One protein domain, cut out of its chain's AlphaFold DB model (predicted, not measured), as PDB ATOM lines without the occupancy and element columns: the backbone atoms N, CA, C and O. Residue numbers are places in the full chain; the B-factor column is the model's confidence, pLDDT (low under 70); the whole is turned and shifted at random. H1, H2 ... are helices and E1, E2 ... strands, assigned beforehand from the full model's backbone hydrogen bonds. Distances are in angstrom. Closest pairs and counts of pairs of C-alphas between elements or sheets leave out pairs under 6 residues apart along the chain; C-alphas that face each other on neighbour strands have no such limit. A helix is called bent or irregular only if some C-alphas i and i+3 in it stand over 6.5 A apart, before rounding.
ATOM      1  N   VAL A 331       7.705  18.862  56.242       86.31
ATOM      2  CA  VAL A 331       8.507  20.087  56.134       86.31
ATOM      3  C   VAL A 331       8.440  20.853  57.456       86.31
ATOM      4  O   VAL A 331       7.371  21.307  57.864       86.31
ATOM      5  N   HIS A 332       9.580  21.011  58.123       87.50
ATOM      6  CA  HIS A 332       9.721  21.826  59.323       87.50
ATOM      7  C   HIS A 332      10.294  23.200  58.962       87.50
ATOM      8  O   HIS A 332      11.394  23.303  58.419       87.50
ATOM      9  N   ALA A 333       9.538  24.253  59.265       84.19
ATOM     10  CA  ALA A 333       9.971  25.632  59.103       84.19
ATOM     11  C   ALA A 333      10.633  26.116  60.398       84.19
ATOM     12  O   ALA A 333       9.946  26.311  61.401       84.19
ATOM     13  N   ASP A 334      11.949  26.323  60.383       79.19
ATOM     14  CA  ASP A 334      12.648  26.935  61.512       79.19
ATOM     15  C   ASP A 334      12.500  28.461  61.439       79.19
ATOM     16  O   ASP A 334      13.242  29.171  60.752       79.19
ATOM     17  N   THR A 335      11.486  28.962  62.142       65.50
ATOM     18  CA  THR A 335      11.333  30.379  62.458       65.50
ATOM     19  C   THR A 335      11.915  30.633  63.846       65.50
ATOM     20  O   THR A 335      11.233  30.411  64.849       65.50
ATOM     21  N   HIS A 336      13.160  31.117  63.919       57.97
ATOM     22  CA  HIS A 336      13.828  31.492  65.172       57.97
ATOM     23  C   HIS A 336      13.112  32.659  65.893       57.97
ATOM     24  O   HIS A 336      13.547  33.810  65.871       57.97
ATOM     25  N   PRO A 353      19.787  33.487  62.610       80.81
ATOM     26  CA  PRO A 353      20.832  32.552  63.007       80.81
ATOM     27  C   PRO A 353      21.835  32.345  61.871       80.81
ATOM     28  O   PRO A 353      21.496  32.440  60.689       80.81
ATOM     29  N   SER A 354      23.082  32.011  62.207       83.12
ATOM     30  CA  SER A 354      24.048  31.606  61.183       83.12
ATOM     31  C   SER A 354      23.578  30.325  60.491       83.12
ATOM     32  O   SER A 354      23.145  29.388  61.161       83.12
ATOM     33  N   CYS A 355      23.754  30.216  59.172       84.25
ATOM     34  CA  CYS A 355      23.402  29.003  58.415       84.25
ATOM     35  C   CYS A 355      24.142  27.726  58.870       84.25
ATOM     36  O   CYS A 355      23.781  26.629  58.459       84.25
ATOM     37  N   ASN A 356      25.181  27.852  59.705       83.19
ATOM     38  CA  ASN A 356      25.883  26.721  60.319       83.19
ATOM     39  C   ASN A 356      25.295  26.299  61.687       83.19
ATOM     40  O   ASN A 356      25.745  25.301  62.243       83.19
ATOM     41  N   MET A 357      24.345  27.062  62.244       82.56
ATOM     42  CA  MET A 357      23.706  26.819  63.548       82.56
ATOM     43  C   MET A 357      22.264  26.305  63.442       82.56
ATOM     44  O   MET A 357      21.703  25.892  64.453       82.56
ATOM     45  N   VAL A 358      21.675  26.309  62.241       80.75
ATOM     46  CA  VAL A 358      20.348  25.728  61.994       80.75
ATOM     47  C   VAL A 358      20.376  24.227  62.334       80.75
ATOM     48  O   VAL A 358      21.318  23.538  61.918       80.75
ATOM     49  N   PRO A 359      19.381  23.689  63.064       79.56
ATOM     50  CA  PRO A 359      19.293  22.260  63.338       79.56
ATOM     51  C   PRO A 359      19.232  21.444  62.042       79.56
ATOM     52  O   PRO A 359      18.461  21.755  61.133       79.56
ATOM     53  N   LYS A 360      20.014  20.361  61.974       80.50
ATOM     54  CA  LYS A 360      19.870  19.369  60.898       80.50
ATOM     55  C   LYS A 360      18.469  18.769  60.925       80.50
ATOM     56  O   LYS A 360      17.894  18.606  62.002       80.50
ATOM     57  N   SER A 361      17.942  18.418  59.757       80.56
ATOM     58  CA  SER A 361      16.629  17.787  59.683       80.56
ATOM     59  C   SER A 361      16.625  16.413  60.363       80.56
ATOM     60  O   SER A 361      17.655  15.743  60.481       80.56
ATOM     61  N   ASN A 362      15.460  15.982  60.842       80.56
ATOM     62  CA  ASN A 362      15.290  14.601  61.277       80.56
ATOM     63  C   ASN A 362      15.217  13.686  60.045       80.56
ATOM     64  O   ASN A 362      14.836  14.105  58.950       80.56
ATOM     65  N   THR A 363      15.550  12.407  60.219       79.25
ATOM     66  CA  THR A 363      15.386  11.405  59.158       79.25
ATOM     67  C   THR A 363      13.926  11.332  58.713       79.25
ATOM     68  O   THR A 363      13.048  11.131  59.553       79.25
ATOM     69  N   GLY A 364      13.667  11.477  57.413       75.94
ATOM     70  CA  GLY A 364      12.310  11.520  56.863       75.94
ATOM     71  C   GLY A 364      11.663  12.909  56.828       75.94
ATOM     72  O   GLY A 364      10.536  13.020  56.352       75.94
ATOM     73  N   SER A 365      12.350  13.964  57.285       84.62
ATOM     74  CA  SER A 365      11.851  15.344  57.247       84.62
ATOM     75  C   SER A 365      12.769  16.275  56.452       84.62
ATOM     76  O   SER A 365      13.977  16.050  56.344       84.62
ATOM     77  N   ALA A 366      12.201  17.374  55.957       87.88
ATOM     78  CA  ALA A 366      12.938  18.488  55.367       87.88
ATOM     79  C   ALA A 366      12.908  19.691  56.316       87.88
ATOM     80  O   ALA A 366      11.830  20.098  56.744       87.88
ATOM     81  N   THR A 367      14.063  20.269  56.637       89.56
ATOM     82  CA  THR A 367      14.152  21.540  57.366       89.56
ATOM     83  C   THR A 367      14.335  22.676  56.371       89.56
ATOM     84  O   THR A 367      15.195  22.612  55.490       89.56
ATOM     85  N   VAL A 368      13.542  23.731  56.541       90.50
ATOM     86  CA  VAL A 368      13.654  24.987  55.799       90.50
ATOM     87  C   VAL A 368      13.852  26.113  56.802       90.50
ATOM     88  O   VAL A 368      13.031  26.284  57.701       90.50
ATOM     89  N   ALA A 369      14.918  26.890  56.645       89.88
ATOM     90  CA  ALA A 369      15.245  27.989  57.551       89.88
ATOM     91  C   ALA A 369      15.727  29.219  56.780       89.88
ATOM     92  O   ALA A 369      16.398  29.087  55.756       89.88
ATOM     93  N   VAL A 370      15.455  30.413  57.306       88.81
ATOM     94  CA  VAL A 370      16.138  31.642  56.875       88.81
ATOM     95  C   VAL A 370      17.301  31.909  57.821       88.81
ATOM     96  O   VAL A 370      17.134  31.930  59.039       88.81
ATOM     97  N   CYS A 371      18.484  32.114  57.255       87.25
ATOM     98  CA  CYS A 371      19.727  32.234  58.001       87.25
ATOM     99  C   CYS A 371      20.668  33.275  57.382       87.25
ATOM    100  O   CYS A 371      20.573  33.607  56.200       87.25
ATOM    101  N   ALA A 372      21.602  33.781  58.184       86.50
ATOM    102  CA  ALA A 372      22.677  34.648  57.721       86.50
ATOM    103  C   ALA A 372      23.923  33.826  57.341       86.50
ATOM    104  O   ALA A 372      24.360  32.922  58.066       86.50
ATOM    105  N   THR A 373      24.532  34.159  56.205       84.25
ATOM    106  CA  THR A 373      25.852  33.647  55.817       84.25
ATOM    107  C   THR A 373      26.960  34.271  56.677       84.25
ATOM    108  O   THR A 373      26.747  35.253  57.386       84.25
ATOM    109  N   SER A 374      28.189  33.755  56.583       81.00
ATOM    110  CA  SER A 374      29.360  34.372  57.234       81.00
ATOM    111  C   SER A 374      29.695  35.779  56.715       81.00
ATOM    112  O   SER A 374      30.453  36.491  57.363       81.00
ATOM    113  N   SER A 375      29.144  36.183  55.566       80.19
ATOM    114  CA  SER A 375      29.225  37.543  55.016       80.19
ATOM    115  C   SER A 375      28.025  38.430  55.381       80.19
ATOM    116  O   SER A 375      27.936  39.549  54.887       80.19
ATOM    117  N   GLY A 376      27.091  37.950  56.212       76.00
ATOM    118  CA  GLY A 376      25.906  38.702  56.640       76.00
ATOM    119  C   GLY A 376      24.772  38.789  55.611       76.00
ATOM    120  O   GLY A 376      23.755  39.412  55.893       76.00
ATOM    121  N   THR A 377      24.909  38.157  54.441       84.38
ATOM    122  CA  THR A 377      23.824  38.067  53.447       84.38
ATOM    123  C   THR A 377      22.792  37.026  53.873       84.38
ATOM    124  O   THR A 377      23.149  36.008  54.474       84.38
ATOM    125  N   LEU A 378      21.519  37.260  53.552       86.94
ATOM    126  CA  LEU A 378      20.449  36.308  53.850       86.94
ATOM    127  C   LEU A 378      20.452  35.137  52.863       86.94
ATOM    128  O   LEU A 378      20.647  35.304  51.658       86.94
ATOM    129  N   ALA A 379      20.185  33.946  53.382       89.12
ATOM    130  CA  ALA A 379      20.003  32.734  52.604       89.12
ATOM    131  C   ALA A 379      18.834  31.911  53.153       89.12
ATOM    132  O   ALA A 379      18.556  31.915  54.354       89.12
ATOM    133  N   LEU A 380      18.188  31.162  52.265       91.12
ATOM    134  CA  LEU A 380      17.387  30.010  52.636       91.12
ATOM    135  C   LEU A 380      18.311  28.790  52.742       91.12
ATOM    136  O   LEU A 380      19.026  28.478  51.787       91.12
ATOM    137  N   LEU A 381      18.275  28.094  53.875       91.25
ATOM    138  CA  LEU A 381      18.841  26.757  54.011       91.25
ATOM    139  C   LEU A 381      17.743  25.715  53.772       91.25
ATOM    140  O   LEU A 381      16.686  25.776  54.403       91.25
ATOM    141  N   LEU A 382      18.027  24.755  52.895       91.06
ATOM    142  CA  LEU A 382      17.233  23.549  52.673       91.06
ATOM    143  C   LEU A 382      18.077  22.332  53.073       91.06
ATOM    144  O   LEU A 382      19.064  22.030  52.403       91.06
ATOM    145  N   ASP A 383      17.695  21.643  54.149       89.31
ATOM    146  CA  ASP A 383      18.364  20.427  54.636       89.31
ATOM    147  C   ASP A 383      17.382  19.246  54.632       89.31
ATOM    148  O   ASP A 383      16.289  19.346  55.193       89.31
ATOM    149  N   THR A 384      17.751  18.122  54.014       86.81
ATOM    150  CA  THR A 384      16.946  16.889  54.036       86.81
ATOM    151  C   THR A 384      17.806  15.666  54.344       86.81
ATOM    152  O   THR A 384      18.751  15.359  53.613       86.81
ATOM    153  N   GLN A 385      17.430  14.914  55.376       81.00
ATOM    154  CA  GLN A 385      18.089  13.683  55.808       81.00
ATOM    155  C   GLN A 385      17.203  12.468  55.493       81.00
ATOM    156  O   GLN A 385      16.088  12.360  56.003       81.00
ATOM    157  N   ALA A 386      17.721  11.527  54.696       70.19
ATOM    158  CA  ALA A 386      17.198  10.161  54.532       70.19
ATOM    159  C   ALA A 386      15.656  10.034  54.434       70.19
ATOM    160  O   ALA A 386      15.019   9.387  55.269       70.19
ATOM    161  N   TYR A 387      15.047  10.654  53.420       78.88
ATOM    162  CA  TYR A 387      13.616  10.493  53.141       78.88
ATOM    163  C   TYR A 387      13.311   9.161  52.432       78.88
ATOM    164  O   TYR A 387      14.044   8.736  51.539       78.88
ATOM    165  N   SER A 388      12.202   8.518  52.818       78.62
ATOM    166  CA  SER A 388      11.671   7.313  52.173       78.62
ATOM    167  C   SER A 388      10.276   7.596  51.589       78.62
ATOM    168  O   SER A 388       9.352   7.829  52.362       78.62
ATOM    169  N   PRO A 389      10.086   7.512  50.260       77.50
ATOM    170  CA  PRO A 389       8.812   7.709  49.572       77.50
ATOM    171  C   PRO A 389       7.882   6.507  49.699       77.50
ATOM    172  O   PRO A 389       6.677   6.635  49.497       77.50
ATOM    173  N   LEU A 390       8.430   5.332  50.023       81.94
ATOM    174  CA  LEU A 390       7.651   4.122  50.211       81.94
ATOM    175  C   LEU A 390       6.830   4.234  51.490       81.94
ATOM    176  O   LEU A 390       7.378   4.335  52.589       81.94
ATOM    177  N   THR A 391       5.511   4.140  51.343       83.12
ATOM    178  CA  THR A 391       4.617   3.897  52.474       83.12
ATOM    179  C   THR A 391       4.884   2.507  53.059       83.12
ATOM    180  O   THR A 391       5.353   1.596  52.367       83.12
ATOM    181  N   VAL A 392       4.551   2.312  54.339       83.25
ATOM    182  CA  VAL A 392       4.681   1.006  55.018       83.25
ATOM    183  C   VAL A 392       3.943  -0.096  54.243       83.25
ATOM    184  O   VAL A 392       4.446  -1.214  54.110       83.25
ATOM    185  N   ASN A 393       2.790   0.247  53.664       84.94
ATOM    186  CA  ASN A 393       1.957  -0.660  52.882       84.94
ATOM    187  C   ASN A 393       2.594  -1.005  51.530       84.94
ATOM    188  O   ASN A 393       2.710  -2.189  51.210       84.94
ATOM    189  N   ALA A 394       3.088  -0.013  50.777       84.50
ATOM    190  CA  ALA A 394       3.787  -0.252  49.511       84.50
ATOM    191  C   ALA A 394       5.051  -1.108  49.713       84.50
ATOM    192  O   ALA A 394       5.281  -2.071  48.980       84.50
ATOM    193  N   PHE A 395       5.828  -0.838  50.768       83.38
ATOM    194  CA  PHE A 395       6.965  -1.682  51.143       83.38
ATOM    195  C   PHE A 395       6.531  -3.114  51.498       83.38
ATOM    196  O   PHE A 395       7.181  -4.078  51.093       83.38
ATOM    197  N   GLY A 396       5.408  -3.276  52.210       83.50
ATOM    198  CA  GLY A 396       4.809  -4.577  52.515       83.50
ATOM    199  C   GLY A 396       4.400  -5.371  51.269       83.50
ATOM    200  O   GLY A 396       4.694  -6.563  51.192       83.50
ATOM    201  N   ILE A 397       3.786  -4.712  50.280       84.00
ATOM    202  CA  ILE A 397       3.403  -5.289  48.979       84.00
ATOM    203  C   ILE A 397       4.640  -5.798  48.223       84.00
ATOM    204  O   ILE A 397       4.710  -6.978  47.876       84.00
ATOM    205  N   LEU A 398       5.650  -4.942  48.034       81.06
ATOM    206  CA  LEU A 398       6.885  -5.294  47.318       81.06
ATOM    207  C   LEU A 398       7.629  -6.448  47.996       81.06
ATOM    208  O   LEU A 398       8.088  -7.386  47.343       81.06
ATOM    209  N   LYS A 399       7.709  -6.403  49.329       76.88
ATOM    210  CA  LYS A 399       8.294  -7.456  50.158       76.88
ATOM    211  C   LYS A 399       7.546  -8.781  49.995       76.88
ATOM    212  O   LYS A 399       8.195  -9.809  49.836       76.88
ATOM    213  N   GLN A 400       6.211  -8.766  49.998       76.94
ATOM    214  CA  GLN A 400       5.391  -9.965  49.800       76.94
ATOM    215  C   GLN A 400       5.616 -10.588  48.413       76.94
ATOM    216  O   GLN A 400       5.819 -11.799  48.333       76.94
ATOM    217  N   LYS A 401       5.636  -9.777  47.344       73.56
ATOM    218  CA  LYS A 401       5.865 -10.253  45.967       73.56
ATOM    219  C   LYS A 401       7.265 -10.867  45.809       73.56
ATOM    220  O   LYS A 401       7.388 -12.027  45.436       73.56
ATOM    221  N   LEU A 402       8.321 -10.142  46.185       67.19
ATOM    222  CA  LEU A 402       9.709 -10.592  45.983       67.19
ATOM    223  C   LEU A 402      10.111 -11.792  46.854       67.19
ATOM    224  O   LEU A 402      10.959 -12.594  46.452       67.19
ATOM    225  N   TRP A 403       9.517 -11.921  48.045       63.19
ATOM    226  CA  TRP A 403       9.763 -13.059  48.932       63.19
ATOM    227  C   TRP A 403       9.025 -14.327  48.493       63.19
ATOM    228  O   TRP A 403       9.526 -15.416  48.776       63.19
ATOM    229  N   ALA A 404       7.906 -14.216  47.766       59.72
ATOM    230  CA  ALA A 404       7.273 -15.369  47.120       59.72
ATOM    231  C   ALA A 404       8.237 -16.033  46.115       59.72
ATOM    232  O   ALA A 404       8.427 -17.249  46.154       59.72
ATOM    233  N   ASP A 405       8.963 -15.219  45.340       56.00
ATOM    234  CA  ASP A 405       9.988 -15.663  44.383       56.00
ATOM    235  C   ASP A 405      11.357 -15.977  45.030       56.00
ATOM    236  O   ASP A 405      12.350 -16.216  44.343       56.00
ATOM    237  N   ARG A 406      11.436 -15.988  46.372       54.81
ATOM    238  CA  ARG A 406      12.653 -16.252  47.174       54.81
ATOM    239  C   ARG A 406      13.846 -15.326  46.886       54.81
ATOM    240  O   ARG A 406      14.977 -15.654  47.256       54.81
ATOM    241  N   THR A 407      13.634 -14.166  46.267       55.62
ATOM    242  CA  THR A 407      14.729 -13.235  45.955       55.62
ATOM    243  C   THR A 407      15.051 -12.319  47.143       55.62
ATOM    244  O   THR A 407      14.176 -11.829  47.857       55.62
ATOM    245  N   GLN A 408      16.347 -12.124  47.409       64.12
ATOM    246  CA  GLN A 408      16.831 -11.357  48.565       64.12
ATOM    247  C   GLN A 408      16.690  -9.837  48.369       64.12
ATOM    248  O   GLN A 408      16.482  -9.353  47.261       64.12
ATOM    249  N   ALA A 409      16.907  -9.063  49.440       63.06
ATOM    250  CA  ALA A 409      16.800  -7.596  49.461       63.06
ATOM    251  C   ALA A 409      17.594  -6.856  48.356       63.06
ATOM    252  O   ALA A 409      17.207  -5.761  47.961       63.06
ATOM    253  N   ALA A 410      18.656  -7.453  47.802       68.31
ATOM    254  CA  ALA A 410      19.370  -6.901  46.646       68.31
ATOM    255  C   ALA A 410      18.513  -6.835  45.361       68.31
ATOM    256  O   ALA A 410      18.730  -5.957  44.529       68.31
ATOM    257  N   ALA A 411      17.537  -7.734  45.190       67.62
ATOM    258  CA  ALA A 411      16.566  -7.669  44.098       67.62
ATOM    259  C   ALA A 411      15.557  -6.529  44.314       67.62
ATOM    260  O   ALA A 411      15.315  -5.766  43.385       67.62
ATOM    261  N   LEU A 412      15.068  -6.344  45.550       68.38
ATOM    262  CA  LEU A 412      14.234  -5.193  45.929       68.38
ATOM    263  C   LEU A 412      14.961  -3.867  45.672       68.38
ATOM    264  O   LEU A 412      14.391  -2.968  45.065       68.38
ATOM    265  N   GLY A 413      16.231  -3.762  46.076       70.00
ATOM    266  CA  GLY A 413      17.052  -2.575  45.831       70.00
ATOM    267  C   GLY A 413      17.175  -2.236  44.342       70.00
ATOM    268  O   GLY A 413      16.926  -1.097  43.960       70.00
ATOM    269  N   ARG A 414      17.472  -3.231  43.490       70.62
ATOM    270  CA  ARG A 414      17.530  -3.040  42.029       70.62
ATOM    271  C   ARG A 414      16.174  -2.681  41.418       70.62
ATOM    272  O   ARG A 414      16.130  -1.809  40.561       70.62
ATOM    273  N   GLY A 415      15.086  -3.316  41.859       68.19
ATOM    274  CA  GLY A 415      13.733  -3.018  41.374       68.19
ATOM    275  C   GLY A 415      13.252  -1.613  41.748       68.19
ATOM    276  O   GLY A 415      12.539  -0.981  40.980       68.19
ATOM    277  N   LEU A 416      13.688  -1.094  42.899       75.69
ATOM    278  CA  LEU A 416      13.376   0.266  43.341       75.69
ATOM    279  C   LEU A 416      14.279   1.344  42.727       75.69
ATOM    280  O   LEU A 416      13.907   2.514  42.743       75.69
ATOM    281  N   GLN A 417      15.463   1.004  42.214       75.19
ATOM    282  CA  GLN A 417      16.434   1.996  41.741       75.19
ATOM    283  C   GLN A 417      15.872   2.975  40.681       75.19
ATOM    284  O   GLN A 417      16.014   4.179  40.889       75.19
ATOM    285  N   PRO A 418      15.114   2.533  39.652       74.44
ATOM    286  CA  PRO A 418      14.492   3.446  38.686       74.44
ATOM    287  C   PRO A 418      13.473   4.422  39.297       74.44
ATOM    288  O   PRO A 418      13.273   5.512  38.771       74.44
ATOM    289  N   MET A 419      12.825   4.057  40.410       80.25
ATOM    290  CA  MET A 419      11.933   4.956  41.152       80.25
ATOM    291  C   MET A 419      12.745   6.040  41.877       80.25
ATOM    292  O   MET A 419      12.403   7.219  41.796       80.25
ATOM    293  N   TRP A 420      13.838   5.656  42.546       79.31
ATOM    294  CA  TRP A 420      14.715   6.584  43.269       79.31
ATOM    295  C   TRP A 420      15.372   7.618  42.354       79.31
ATOM    296  O   TRP A 420      15.401   8.798  42.699       79.31
ATOM    297  N   ASP A 421      15.838   7.192  41.179       78.62
ATOM    298  CA  ASP A 421      16.436   8.084  40.180       78.62
ATOM    299  C   ASP A 421      15.403   9.086  39.617       78.62
ATOM    300  O   ASP A 421      15.750  10.205  39.227       78.62
ATOM    301  N   ARG A 422      14.109   8.722  39.628       83.88
ATOM    302  CA  ARG A 422      13.013   9.580  39.156       83.88
ATOM    303  C   ARG A 422      12.479  10.575  40.186       83.88
ATOM    304  O   ARG A 422      11.976  11.626  39.782       83.88
ATOM    305  N   MET A 423      12.619  10.296  41.479       87.38
ATOM    306  CA  MET A 423      12.053  11.096  42.572       87.38
ATOM    307  C   MET A 423      12.900  12.317  42.941       87.38
ATOM    308  O   MET A 423      14.015  12.198  43.454       87.38
ATOM    309  N   HIS A 424      12.347  13.510  42.716       89.69
ATOM    310  CA  HIS A 424      13.011  14.782  42.999       89.69
ATOM    311  C   HIS A 424      12.181  15.654  43.940       89.69
ATOM    312  O   HIS A 424      10.951  15.668  43.904       89.69
ATOM    313  N   LEU A 425      12.883  16.426  44.762       90.38
ATOM    314  CA  LEU A 425      12.335  17.528  45.528       90.38
ATOM    315  C   LEU A 425      12.326  18.774  44.640       90.38
ATOM    316  O   LEU A 425      13.383  19.339  44.354       90.38
ATOM    317  N   ALA A 426      11.145  19.187  44.195       91.25
ATOM    318  CA  ALA A 426      10.948  20.483  43.566       91.25
ATOM    319  C   ALA A 426      10.830  21.560  44.648       91.25
ATOM    320  O   ALA A 426      10.073  21.405  45.610       91.25
ATOM    321  N   ILE A 427      11.546  22.666  44.464       92.25
ATOM    322  CA  ILE A 427      11.413  23.874  45.277       92.25
ATOM    323  C   ILE A 427      11.214  25.090  44.374       92.25
ATOM    324  O   ILE A 427      11.911  25.257  43.374       92.25
ATOM    325  N   ARG A 428      10.289  25.969  44.762       92.25
ATOM    326  CA  ARG A 428      10.125  27.315  44.204       92.25
ATOM    327  C   ARG A 428      10.202  28.329  45.339       92.25
ATOM    328  O   ARG A 428       9.522  28.179  46.350       92.25
ATOM    329  N   ILE A 429      10.999  29.377  45.160       91.44
ATOM    330  CA  ILE A 429      11.118  30.491  46.102       91.44
ATOM    331  C   ILE A 429      10.660  31.763  45.403       91.44
ATOM    332  O   ILE A 429      11.298  32.240  44.460       91.44
ATOM    333  N   ASN A 430       9.575  32.334  45.912       90.50
ATOM    334  CA  ASN A 430       9.086  33.649  45.533       90.50
ATOM    335  C   ASN A 430       9.393  34.647  46.649       90.50
ATOM    336  O   ASN A 430       9.293  34.302  47.824       90.50
ATOM    337  N   VAL A 431       9.717  35.892  46.303       88.06
ATOM    338  CA  VAL A 431       9.868  36.973  47.288       88.06
ATOM    339  C   VAL A 431       8.979  38.165  46.966       88.06
ATOM    340  O   VAL A 431       8.765  38.493  45.797       88.06
ATOM    341  N   GLU A 432       8.509  38.836  48.009       85.00
ATOM    342  CA  GLU A 432       7.903  40.168  47.931       85.00
ATOM    343  C   GLU A 432       8.998  41.212  48.222       85.00
ATOM    344  O   GLU A 432       9.835  41.011  49.107       85.00
ATOM    345  N   GLN A 433       9.050  42.303  47.448       79.81
ATOM    346  CA  GLN A 433      10.152  43.278  47.494       79.81
ATOM    347  C   GLN A 433       9.758  44.619  48.122       79.81
ATOM    348  O   GLN A 433       8.722  45.190  47.794       79.81
ATOM    349  N   ARG A 434      10.687  45.188  48.899       66.88
ATOM    350  CA  ARG A 434      10.565  46.461  49.638       66.88
ATOM    351  C   ARG A 434      10.413  47.715  48.780       66.88
ATOM    352  O   ARG A 434      10.015  48.772  49.268       66.88
ATOM    353  N   LYS A 435      10.859  47.656  47.523       61.84
ATOM    354  CA  LYS A 435      10.942  48.810  46.613       61.84
ATOM    355  C   LYS A 435      10.528  48.408  45.202       61.84
ATOM    356  O   LYS A 435      11.363  48.070  44.369       61.84
ATOM    357  N   GLY A 436       9.230  48.484  44.950       60.62
ATOM    358  CA  GLY A 436       8.589  48.199  43.671       60.62
ATOM    359  C   GLY A 436       7.074  48.092  43.864       60.62
ATOM    360  O   GLY A 436       6.592  48.318  44.973       60.62
ATOM    361  N   PRO A 437       6.300  47.730  42.827       56.00
ATOM    362  CA  PRO A 437       5.004  47.107  43.073       56.00
ATOM    363  C   PRO A 437       5.222  45.836  43.914       56.00
ATOM    364  O   PRO A 437       6.176  45.103  43.653       56.00
ATOM    365  N   HIS A 438       4.344  45.560  44.887       63.44
ATOM    366  CA  HIS A 438       4.381  44.361  45.747       63.44
ATOM    367  C   HIS A 438       4.005  43.073  44.977       63.44
ATOM    368  O   HIS A 438       3.099  42.332  45.349       63.44
ATOM    369  N   ALA A 439       4.661  42.830  43.845       70.31
ATOM    370  CA  ALA A 439       4.507  41.626  43.051       70.31
ATOM    371  C   ALA A 439       5.421  40.526  43.607       70.31
ATOM    372  O   ALA A 439       6.615  40.759  43.811       70.31
ATOM    373  N   LEU A 440       4.873  39.319  43.785       78.88
ATOM    374  CA  LEU A 440       5.681  38.114  43.967       78.88
ATOM    375  C   LEU A 440       6.648  37.986  42.786       78.88
ATOM    376  O   LEU A 440       6.219  37.949  41.630       78.88
ATOM    377  N   LYS A 441       7.943  37.870  43.076       85.44
ATOM    378  CA  LYS A 441       8.967  37.560  42.082       85.44
ATOM    379  C   LYS A 441       9.597  36.209  42.396       85.44
ATOM    380  O   LYS A 441      10.153  36.043  43.479       85.44
ATOM    381  N   GLU A 442       9.569  35.283  41.440       87.69
ATOM    382  CA  GLU A 442      10.357  34.050  41.524       87.69
ATOM    383  C   GLU A 442      11.855  34.409  41.529       87.69
ATOM    384  O   GLU A 442      12.344  35.128  40.650       87.69
ATOM    385  N   VAL A 443      12.567  33.967  42.565       87.19
ATOM    386  CA  VAL A 443      14.021  34.151  42.730       87.19
ATOM    387  C   VAL A 443      14.761  32.854  42.434       87.19
ATOM    388  O   VAL A 443      15.881  32.888  41.929       87.19
ATOM    389  N   PHE A 444      14.133  31.717  42.733       89.75
ATOM    390  CA  PHE A 444      14.710  30.400  42.527       89.75
ATOM    391  C   PHE A 444      13.623  29.381  42.189       89.75
ATOM    392  O   PHE A 444      12.562  29.362  42.813       89.75
ATOM    393  N   SER A 445      13.935  28.490  41.254       89.75
ATOM    394  CA  SER A 445      13.211  27.249  41.010       89.75
ATOM    395  C   SER A 445      14.245  26.162  40.737       89.75
ATOM    396  O   SER A 445      15.205  26.401  40.000       89.75
ATOM    397  N   GLY A 446      14.097  24.998  41.363       87.88
ATOM    398  CA  GLY A 446      15.085  23.926  41.285       87.88
ATOM    399  C   GLY A 446      14.514  22.558  41.634       87.88
ATOM    400  O   GLY A 446      13.484  22.447  42.298       87.88
ATOM    401  N   TYR A 447      15.214  21.522  41.178       89.50
ATOM    402  CA  TYR A 447      14.869  20.117  41.373       89.50
ATOM    403  C   TYR A 447      16.097  19.384  41.911       89.50
ATOM    404  O   TYR A 447      17.182  19.484  41.334       89.50
ATOM    405  N   PHE A 448      15.931  18.664  43.018       88.62
ATOM    406  CA  PHE A 448      17.018  17.955  43.689       88.62
ATOM    407  C   PHE A 448      16.689  16.462  43.829       88.62
ATOM    408  O   PHE A 448      15.629  16.135  44.366       88.62
ATOM    409  N   PRO A 449      17.564  15.533  43.402       86.50
ATOM    410  CA  PRO A 449      17.286  14.099  43.483       86.50
ATOM    411  C   PRO A 449      17.258  13.629  44.944       86.50
ATOM    412  O   PRO A 449      18.264  13.720  45.650       86.50
ATOM    413  N   LEU A 450      16.128  13.063  45.382       82.12
ATOM    414  CA  LEU A 450      15.905  12.638  46.777       82.12
ATOM    415  C   LEU A 450      16.775  11.449  47.210       82.12
ATOM    416  O   LEU A 450      16.931  11.199  48.402       82.12
ATOM    417  N   ALA A 451      17.389  10.744  46.257       73.56
ATOM    418  CA  ALA A 451      18.393   9.713  46.518       73.56
ATOM    419  C   ALA A 451      19.705  10.261  47.133       73.56
ATOM    420  O   ALA A 451      20.596   9.483  47.477       73.56
ATOM    421  N   ARG A 452      19.862  11.589  47.247       76.38
ATOM    422  CA  ARG A 452      21.028  12.258  47.840       76.38
ATOM    423  C   ARG A 452      20.605  13.100  49.042       76.38
ATOM    424  O   ARG A 452      19.502  13.632  49.075       76.38
ATOM    425  N   ASN A 453      21.512  13.278  50.001       81.56
ATOM    426  CA  ASN A 453      21.326  14.280  51.051       81.56
ATOM    427  C   ASN A 453      21.377  15.676  50.416       81.56
ATOM    428  O   ASN A 453      22.388  16.034  49.808       81.56
ATOM    429  N   ILE A 454      20.304  16.449  50.569       86.81
ATOM    430  CA  ILE A 454      20.202  17.829  50.091       86.81
ATOM    431  C   ILE A 454      20.612  18.735  51.255       86.81
ATOM    432  O   ILE A 454      20.019  18.648  52.327       86.81
ATOM    433  N   HIS A 455      21.636  19.568  51.060       89.50
ATOM    434  CA  HIS A 455      22.066  20.595  52.017       89.50
ATOM    435  C   HIS A 455      22.427  21.864  51.241       89.50
ATOM    436  O   HIS A 455      23.595  22.144  50.970       89.50
ATOM    437  N   GLU A 456      21.401  22.595  50.823       90.56
ATOM    438  CA  GLU A 456      21.513  23.667  49.835       90.56
ATOM    439  C   GLU A 456      21.294  25.044  50.454       90.56
ATOM    440  O   GLU A 456      20.463  25.226  51.345       90.56
ATOM    441  N   ARG A 457      22.066  26.025  49.976       90.81
ATOM    442  CA  ARG A 457      22.074  27.406  50.481       90.81
ATOM    443  C   ARG A 457      21.734  28.357  49.347       90.81
ATOM    444  O   ARG A 457      22.577  28.649  48.502       90.81
ATOM    445  N   ILE A 458      20.503  28.848  49.341       91.75
ATOM    446  CA  ILE A 458      19.970  29.679  48.263       91.75
ATOM    447  C   ILE A 458      19.947  31.128  48.745       91.75
ATOM    448  O   ILE A 458      19.211  31.467  49.668       91.75
ATOM    449  N   LEU A 459      20.780  31.983  48.150       89.62
ATOM    450  CA  LEU A 459      20.871  33.396  48.530       89.62
ATOM    451  C   LEU A 459      19.549  34.126  48.247       89.62
ATOM    452  O   LEU A 459      18.983  34.007  47.160       89.62
ATOM    453  N   LEU A 460      19.083  34.903  49.224       86.69
ATOM    454  CA  LEU A 460      17.899  35.750  49.099       86.69
ATOM    455  C   LEU A 460      18.319  37.192  48.758       86.69
ATOM    456  O   LEU A 460      19.403  37.617  49.157       86.69
ATOM    457  N   PRO A 461      17.498  37.976  48.033       85.25
ATOM    458  CA  PRO A 461      17.831  39.364  47.730       85.25
ATOM    459  C   PRO A 461      17.747  40.239  48.986       85.25
ATOM    460  O   PRO A 461      16.741  40.196  49.689       85.25
ATOM    461  N   ASP A 462      18.718  41.131  49.193       78.94
ATOM    462  CA  ASP A 462      18.745  42.077  50.329       78.94
ATOM    463  C   ASP A 462      17.545  43.058  50.359       78.94
ATOM    464  O   ASP A 462      17.346  43.802  51.319       78.94
ATOM    465  N   THR A 463      16.745  43.095  49.287       78.62
ATOM    466  CA  THR A 463      15.522  43.903  49.151       78.62
ATOM    467  C   THR A 463      14.227  43.126  49.401       78.62
ATOM    468  O   THR A 463      13.148  43.709  49.256       78.62
ATOM    469  N   ALA A 464      14.299  41.835  49.729       79.00
ATOM    470  CA  ALA A 464      13.132  41.018  50.034       79.00
ATOM    471  C   ALA A 464      12.585  41.343  51.434       79.00
ATOM    472  O   ALA A 464      13.339  41.380  52.403       79.00
ATOM    473  N   GLU A 465      11.273  41.564  51.538       81.19
ATOM    474  CA  GLU A 465      10.567  41.720  52.824       81.19
ATOM    475  C   GLU A 465       9.934  40.412  53.285       81.19
ATOM    476  O   GLU A 465       9.725  40.213  54.475       81.19
ATOM    477  N   ARG A 466       9.656  39.506  52.345       84.69
ATOM    478  CA  ARG A 466       8.987  38.238  52.608       84.69
ATOM    479  C   ARG A 466       9.450  37.190  51.612       84.69
ATOM    480  O   ARG A 466       9.572  37.496  50.425       84.69
ATOM    481  N   ALA A 467       9.685  35.967  52.073       86.31
ATOM    482  CA  ALA A 467       9.992  34.817  51.227       86.31
ATOM    483  C   ALA A 467       8.912  33.743  51.381       86.31
ATOM    484  O   ALA A 467       8.618  33.306  52.491       86.31
ATOM    485  N   ILE A 468       8.341  33.306  50.261       89.12
ATOM    486  CA  ILE A 468       7.373  32.215  50.172       89.12
ATOM    487  C   ILE A 468       8.058  31.055  49.457       89.12
ATOM    488  O   ILE A 468       8.448  31.166  48.293       89.12
ATOM    489  N   VAL A 469       8.195  29.945  50.169       90.06
ATOM    490  CA  VAL A 469       8.850  28.722  49.719       90.06
ATOM    491  C   VAL A 469       7.782  27.662  49.486       90.06
ATOM    492  O   VAL A 469       7.044  27.308  50.404       90.06
ATOM    493  N   GLU A 470       7.697  27.159  48.261       91.75
ATOM    494  CA  GLU A 470       6.845  26.035  47.877       91.75
ATOM    495  C   GLU A 470       7.728  24.803  47.671       91.75
ATOM    496  O   GLU A 470       8.707  24.870  46.928       91.75
ATOM    497  N   ILE A 471       7.396  23.690  48.326       91.19
ATOM    498  CA  ILE A 471       8.129  22.420  48.246       91.19
ATOM    499  C   ILE A 471       7.160  21.305  47.870       91.19
ATOM    500  O   ILE A 471       6.084  21.187  48.457       91.19
ATOM    501  N   GLN A 472       7.553  20.473  46.908       91.56
ATOM    502  CA  GLN A 472       6.772  19.329  46.450       91.56
ATOM    503  C   GLN A 472       7.697  18.179  46.046       91.56
ATOM    504  O   GLN A 472       8.761  18.402  45.472       91.56
ATOM    505  N   ILE A 473       7.281  16.936  46.292       89.94
ATOM    506  CA  ILE A 473       7.940  15.766  45.699       89.94
ATOM    507  C   ILE A 473       7.294  15.467  44.353       89.94
ATOM    508  O   ILE A 473       6.077  15.295  44.268       89.94
ATOM    509  N   VAL A 474       8.116  15.396  43.310       89.88
ATOM    510  CA  VAL A 474       7.677  15.215  41.926       89.88
ATOM    511  C   VAL A 474       8.527  14.178  41.205       89.88
ATOM    512  O   VAL A 474       9.693  13.943  41.525       89.88
ATOM    513  N   ASP A 475       7.929  13.568  40.193       89.50
ATOM    514  CA  ASP A 475       8.637  12.804  39.174       89.50
ATOM    515  C   ASP A 475       9.278  13.794  38.193       89.50
ATOM    516  O   ASP A 475       8.565  14.539  37.512       89.50
ATOM    517  N   HIS A 476      10.611  13.860  38.136       86.56
ATOM    518  CA  HIS A 476      11.298  14.909  37.365       86.56
ATOM    519  C   HIS A 476      10.980  14.867  35.866       86.56
ATOM    520  O   HIS A 476      10.987  15.915  35.224       86.56
ATOM    521  N   CYS A 477      10.597  13.707  35.322       85.06
ATOM    522  CA  CYS A 477      10.167  13.587  33.929       85.06
ATOM    523  C   CYS A 477       8.848  14.316  33.617       85.06
ATOM    524  O   CYS A 477       8.503  14.478  32.449       85.06
ATOM    525  N   THR A 478       8.114  14.789  34.630       81.00
ATOM    526  CA  THR A 478       6.945  15.668  34.441       81.00
ATOM    527  C   THR A 478       7.313  17.152  34.333       81.00
ATOM    528  O   THR A 478       6.491  17.959  33.897       81.00
ATOM    529  N   ALA A 479       8.537  17.540  34.709       77.81
ATOM    530  CA  ALA A 479       8.994  18.921  34.635       77.81
ATOM    531  C   ALA A 479       9.546  19.251  33.239       77.81
ATOM    532  O   ALA A 479      10.363  18.524  32.674       77.81
ATOM    533  N   SER A 480       9.149  20.410  32.704       70.25
ATOM    534  CA  SER A 480       9.506  20.861  31.349       70.25
ATOM    535  C   SER A 480      11.014  20.923  31.085       70.25
ATOM    536  O   SER A 480      11.442  20.709  29.954       70.25
ATOM    537  N   ALA A 481      11.819  21.156  32.126       70.06
ATOM    538  CA  ALA A 481      13.279  21.181  32.060       70.06
ATOM    539  C   ALA A 481      13.919  19.826  31.684       70.06
ATOM    540  O   ALA A 481      15.035  19.819  31.170       70.06
ATOM    541  N   TYR A 482      13.225  18.702  31.907       74.88
ATOM    542  CA  TYR A 482      13.754  17.344  31.701       74.88
ATOM    543  C   TYR A 482      13.075  16.580  30.555       74.88
ATOM    544  O   TYR A 482      13.447  15.446  30.275       74.88
ATOM    545  N   LEU A 483      12.146  17.200  29.814       69.56
ATOM    546  CA  LEU A 483      11.490  16.583  28.645       69.56
ATOM    547  C   LEU A 483      12.459  16.212  27.502       69.56
ATOM    548  O   LEU A 483      12.085  15.483  26.584       69.56
ATOM    549  N   HIS A 484      13.688  16.732  27.539       73.06
ATOM    550  CA  HIS A 484      14.760  16.419  26.592       73.06
ATOM    551  C   HIS A 484      15.771  15.391  27.125       73.06
ATOM    552  O   HIS A 484      16.680  15.011  26.386       73.06
ATOM    553  N   ASP A 485      15.640  14.938  28.376       77.19
ATOM    554  CA  ASP A 485      16.457  13.845  28.901       77.19
ATOM    555  C   ASP A 485      16.008  12.524  28.262       77.19
ATOM    556  O   ASP A 485      14.819  12.197  28.252       77.19
ATOM    557  N   VAL A 486      16.962  11.748  27.747       74.75
ATOM    558  CA  VAL A 486      16.725  10.443  27.115       74.75
ATOM    559  C   VAL A 486      16.009   9.479  28.071       74.75
ATOM    560  O   VAL A 486      15.206   8.670  27.616       74.75
ATOM    561  N   ALA A 487      16.235   9.599  29.385       71.12
ATOM    562  CA  ALA A 487      15.538   8.809  30.402       71.12
ATOM    563  C   ALA A 487      14.047   9.180  30.567       71.12
ATOM    564  O   ALA A 487      13.263   8.366  31.057       71.12
ATOM    565  N   CYS A 488      13.651  10.386  30.150       78.44
ATOM    566  CA  CYS A 488      12.289  10.908  30.262       78.44
ATOM    567  C   CYS A 488      11.502  10.893  28.941       78.44
ATOM    568  O   CYS A 488      10.280  11.068  28.955       78.44
ATOM    569  N   VAL A 489      12.151  10.647  27.797       72.56
ATOM    570  CA  VAL A 489      11.466  10.496  26.503       72.56
ATOM    571  C   VAL A 489      10.468   9.332  26.575       72.56
ATOM    572  O   VAL A 489      10.840   8.185  26.805       72.56
ATOM    573  N   ASN A 490       9.183   9.633  26.352       69.88
ATOM    574  CA  ASN A 490       8.042   8.708  26.477       69.88
ATOM    575  C   ASN A 490       7.792   8.134  27.891       69.88
ATOM    576  O   ASN A 490       7.004   7.196  28.037       69.88
ATOM    577  N   ALA A 491       8.416   8.680  28.939       70.56
ATOM    578  CA  ALA A 491       8.212   8.202  30.302       70.56
ATOM    579  C   ALA A 491       6.801   8.550  30.819       70.56
ATOM    580  O   ALA A 491       6.418   9.715  30.905       70.56
ATOM    581  N   ARG A 492       6.027   7.532  31.222       76.25
ATOM    582  CA  ARG A 492       4.780   7.713  31.995       76.25
ATOM    583  C   ARG A 492       5.105   8.154  33.423       76.25
ATOM    584  O   ARG A 492       6.199   7.843  33.899       76.25
ATOM    585  N   LEU A 493       4.173   8.827  34.112       81.75
ATOM    586  CA  LEU A 493       4.329   9.143  35.542       81.75
ATOM    587  C   LEU A 493       4.636   7.873  36.343       81.75
ATOM    588  O   LEU A 493       3.972   6.855  36.177       81.75
ATOM    589  N   ALA A 494       5.628   7.946  37.225       83.44
ATOM    590  CA  ALA A 494       6.009   6.833  38.083       83.44
ATOM    591  C   ALA A 494       5.138   6.716  39.345       83.44
ATOM    592  O   ALA A 494       4.976   5.619  39.874       83.44
ATOM    593  N   PHE A 495       4.604   7.830  39.843       85.81
ATOM    594  CA  PHE A 495       3.818   7.933  41.076       85.81
ATOM    595  C   PHE A 495       3.021   9.244  41.071       85.81
ATOM    596  O   PHE A 495       3.299  10.139  40.272       85.81
ATOM    597  N   ALA A 496       2.047   9.379  41.968       84.69
ATOM    598  CA  ALA A 496       1.327  10.638  42.141       84.69
ATOM    599  C   ALA A 496       2.176  11.677  42.891       84.69
ATOM    600  O   ALA A 496       2.645  11.403  43.998       84.69
ATOM    601  N   SER A 497       2.354  12.871  42.313       84.50
ATOM    602  CA  SER A 497       3.092  13.974  42.946       84.50
ATOM    603  C   SER A 497       2.581  14.271  44.359       84.50
ATOM    604  O   SER A 497       1.376  14.266  44.612       84.50
ATOM    605  N   GLY A 498       3.506  14.562  45.274       82.62
ATOM    606  CA  GLY A 498       3.191  14.838  46.673       82.62
ATOM    607  C   GLY A 498       2.401  16.132  46.877       82.62
ATOM    608  O   GLY A 498       2.225  16.936  45.957       82.62
ATOM    609  N   ALA A 499       1.961  16.360  48.114       85.62
ATOM    610  CA  ALA A 499       1.360  17.629  48.507       85.62
ATOM    611  C   ALA A 499       2.347  18.798  48.319       85.62
ATOM    612  O   ALA A 499       3.561  18.642  48.469       85.62
ATOM    613  N   ILE A 500       1.817  19.981  47.993       87.56
ATOM    614  CA  ILE A 500       2.602  21.220  47.943       87.56
ATOM    615  C   ILE A 500       2.610  21.827  49.343       87.56
ATOM    616  O   ILE A 500       1.604  22.376  49.799       87.56
ATOM    617  N   HIS A 501       3.758  21.778  50.008       89.25
ATOM    618  CA  HIS A 501       3.976  22.457  51.279       89.25
ATOM    619  C   HIS A 501       4.387  23.903  51.004       89.25
ATOM    620  O   HIS A 501       5.331  24.147  50.255       89.25
ATOM    621  N   LYS A 502       3.679  24.867  51.602       89.00
ATOM    622  CA  LYS A 502       3.998  26.295  51.484       89.00
ATOM    623  C   LYS A 502       4.419  26.849  52.836       89.00
ATOM    624  O   LYS A 502       3.667  26.751  53.802       89.00
ATOM    625  N   VAL A 503       5.599  27.453  52.884       87.69
ATOM    626  CA  VAL A 503       6.164  28.107  54.067       87.69
ATOM    627  C   VAL A 503       6.403  29.576  53.735       87.69
ATOM    628  O   VAL A 503       6.921  29.884  52.666       87.69
ATOM    629  N   ALA A 504       6.028  30.485  54.634       87.44
ATOM    630  CA  ALA A 504       6.285  31.915  54.485       87.44
ATOM    631  C   ALA A 504       7.171  32.418  55.630       87.44
ATOM    632  O   ALA A 504       6.921  32.102  56.792       87.44
ATOM    633  N   PHE A 505       8.180  33.216  55.290       85.25
ATOM    634  CA  PHE A 505       9.106  33.851  56.224       85.25
ATOM    635  C   PHE A 505       9.058  35.369  56.052       85.25
ATOM    636  O   PHE A 505       9.198  35.866  54.932       85.25
ATOM    637  N   GLU A 506       8.914  36.097  57.156       82.62
ATOM    638  CA  GLU A 506       9.020  37.560  57.190       82.62
ATOM    639  C   GLU A 506      10.490  37.972  57.384       82.62
ATOM    640  O   GLU A 506      11.173  37.495  58.293       82.62
ATOM    641  N   LEU A 507      10.989  38.858  56.523       77.94
ATOM    642  CA  LEU A 507      12.394  39.261  56.423       77.94
ATOM    643  C   LEU A 507      12.585  40.685  56.967       77.94
ATOM    644  O   LEU A 507      12.876  41.637  56.240       77.94
TER     645      LEU A 507
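Overview. This is residues 331 to 336 and 353 to 507 of the 620 residues of an uncharacterized protein of Trypanosoma rangeli SC58 (UniProt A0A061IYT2). What is the main picture? Two four-stranded sheets, E5 E4 E7 E8 and E1 E2 E3 E6, lie face to face as a sandwich with their strands nearly in line, and a pair of helices, H1 and H2, lies beyond one end of it. What is it made of? The 161 printed residues hold eight named strands and two named helices, in the order E1 E2 E3 H1 H2 E4 E5 E6 E7 E8, a mixed class; the first sheet is antiparallel, the second mixed. How large is it? It is elongated, spanning 63 by 35 by 24 A, and only just loose, close to compact, with a radius of gyration of the C-alphas of 18.6 A.

Along the chain. Where is the sheet E5 E4 E7 E8? E4 is residues 423 to 433, 32.6 A long, and E5 is residues 441 to 449, 24.9 A. E7, residues 464 to 475, measures 30.6 A, and E8, residues 501 to 506, ends with C-alpha 506 at (9.020, 37.560, 57.190). Where is the other sheet? E1 is residues 331 to 334, with C-alpha 331 at (8.507, 20.087, 56.134); E2 is residues 365 to 372, 22.1 A, E3 residues 378 to 384 and E6 residues 454 to 459. Where are the helices? H1 is residues 392 to 404, 18.4 A, and H2 is residues 409 to 422, 20.4 A; H2 is irregular, with C-alphas 415 and 418 7.0 A apart.

Arrangement. How is E5 E4 E7 E8 joined? Its antiparallel neighbours have, for instance, N 427 and O 446 at 2.9 A for the hairpin E4 and E5, N 428 and O 470 at 2.9 A for E4 and E7, and N 469 and O 503 at 2.8 A for the hairpin E7 and E8. How does the other sheet sit? The parts of the two sheets that face each other are 9.6 A centre to centre, with strands at 18 degrees. E1 and E2 are parallel, with N 332 and O 366 at 2.8 A, while E2 and E3, a hairpin, and E3 and E6 are antiparallel, with N 367 and O 383 at 2.8 A and N 382 and O 456 at 2.9 A. What of the helices? H1 touches H2 with residues 398 to 402 alone, closest at the C-alphas of Leu 402 and Leu 412, 7.0 A, at a steep tilt of 46 degrees, opposite ways. H2 only grazes the sheet E5 E4 E7 E8, with residues 419 to 422; every O i to N i+4 pair is within hydrogen-bond range in H1, and 8 of 10 in H2.

Size, cuts and confidence. How far does it reach? The C-alphas farthest apart, of Arg 406 and Lys 435, are 65.1 A apart. Where is the printed part cut or loosely linked? Residues 337 to 352 are not printed, with C-alphas 336 and 353 7.4 A apart, and the link E7 to E8 is long, 25 residues. Where is confidence low? Under 70 are 21 residues, among them 402 to 412 and 434 to 438.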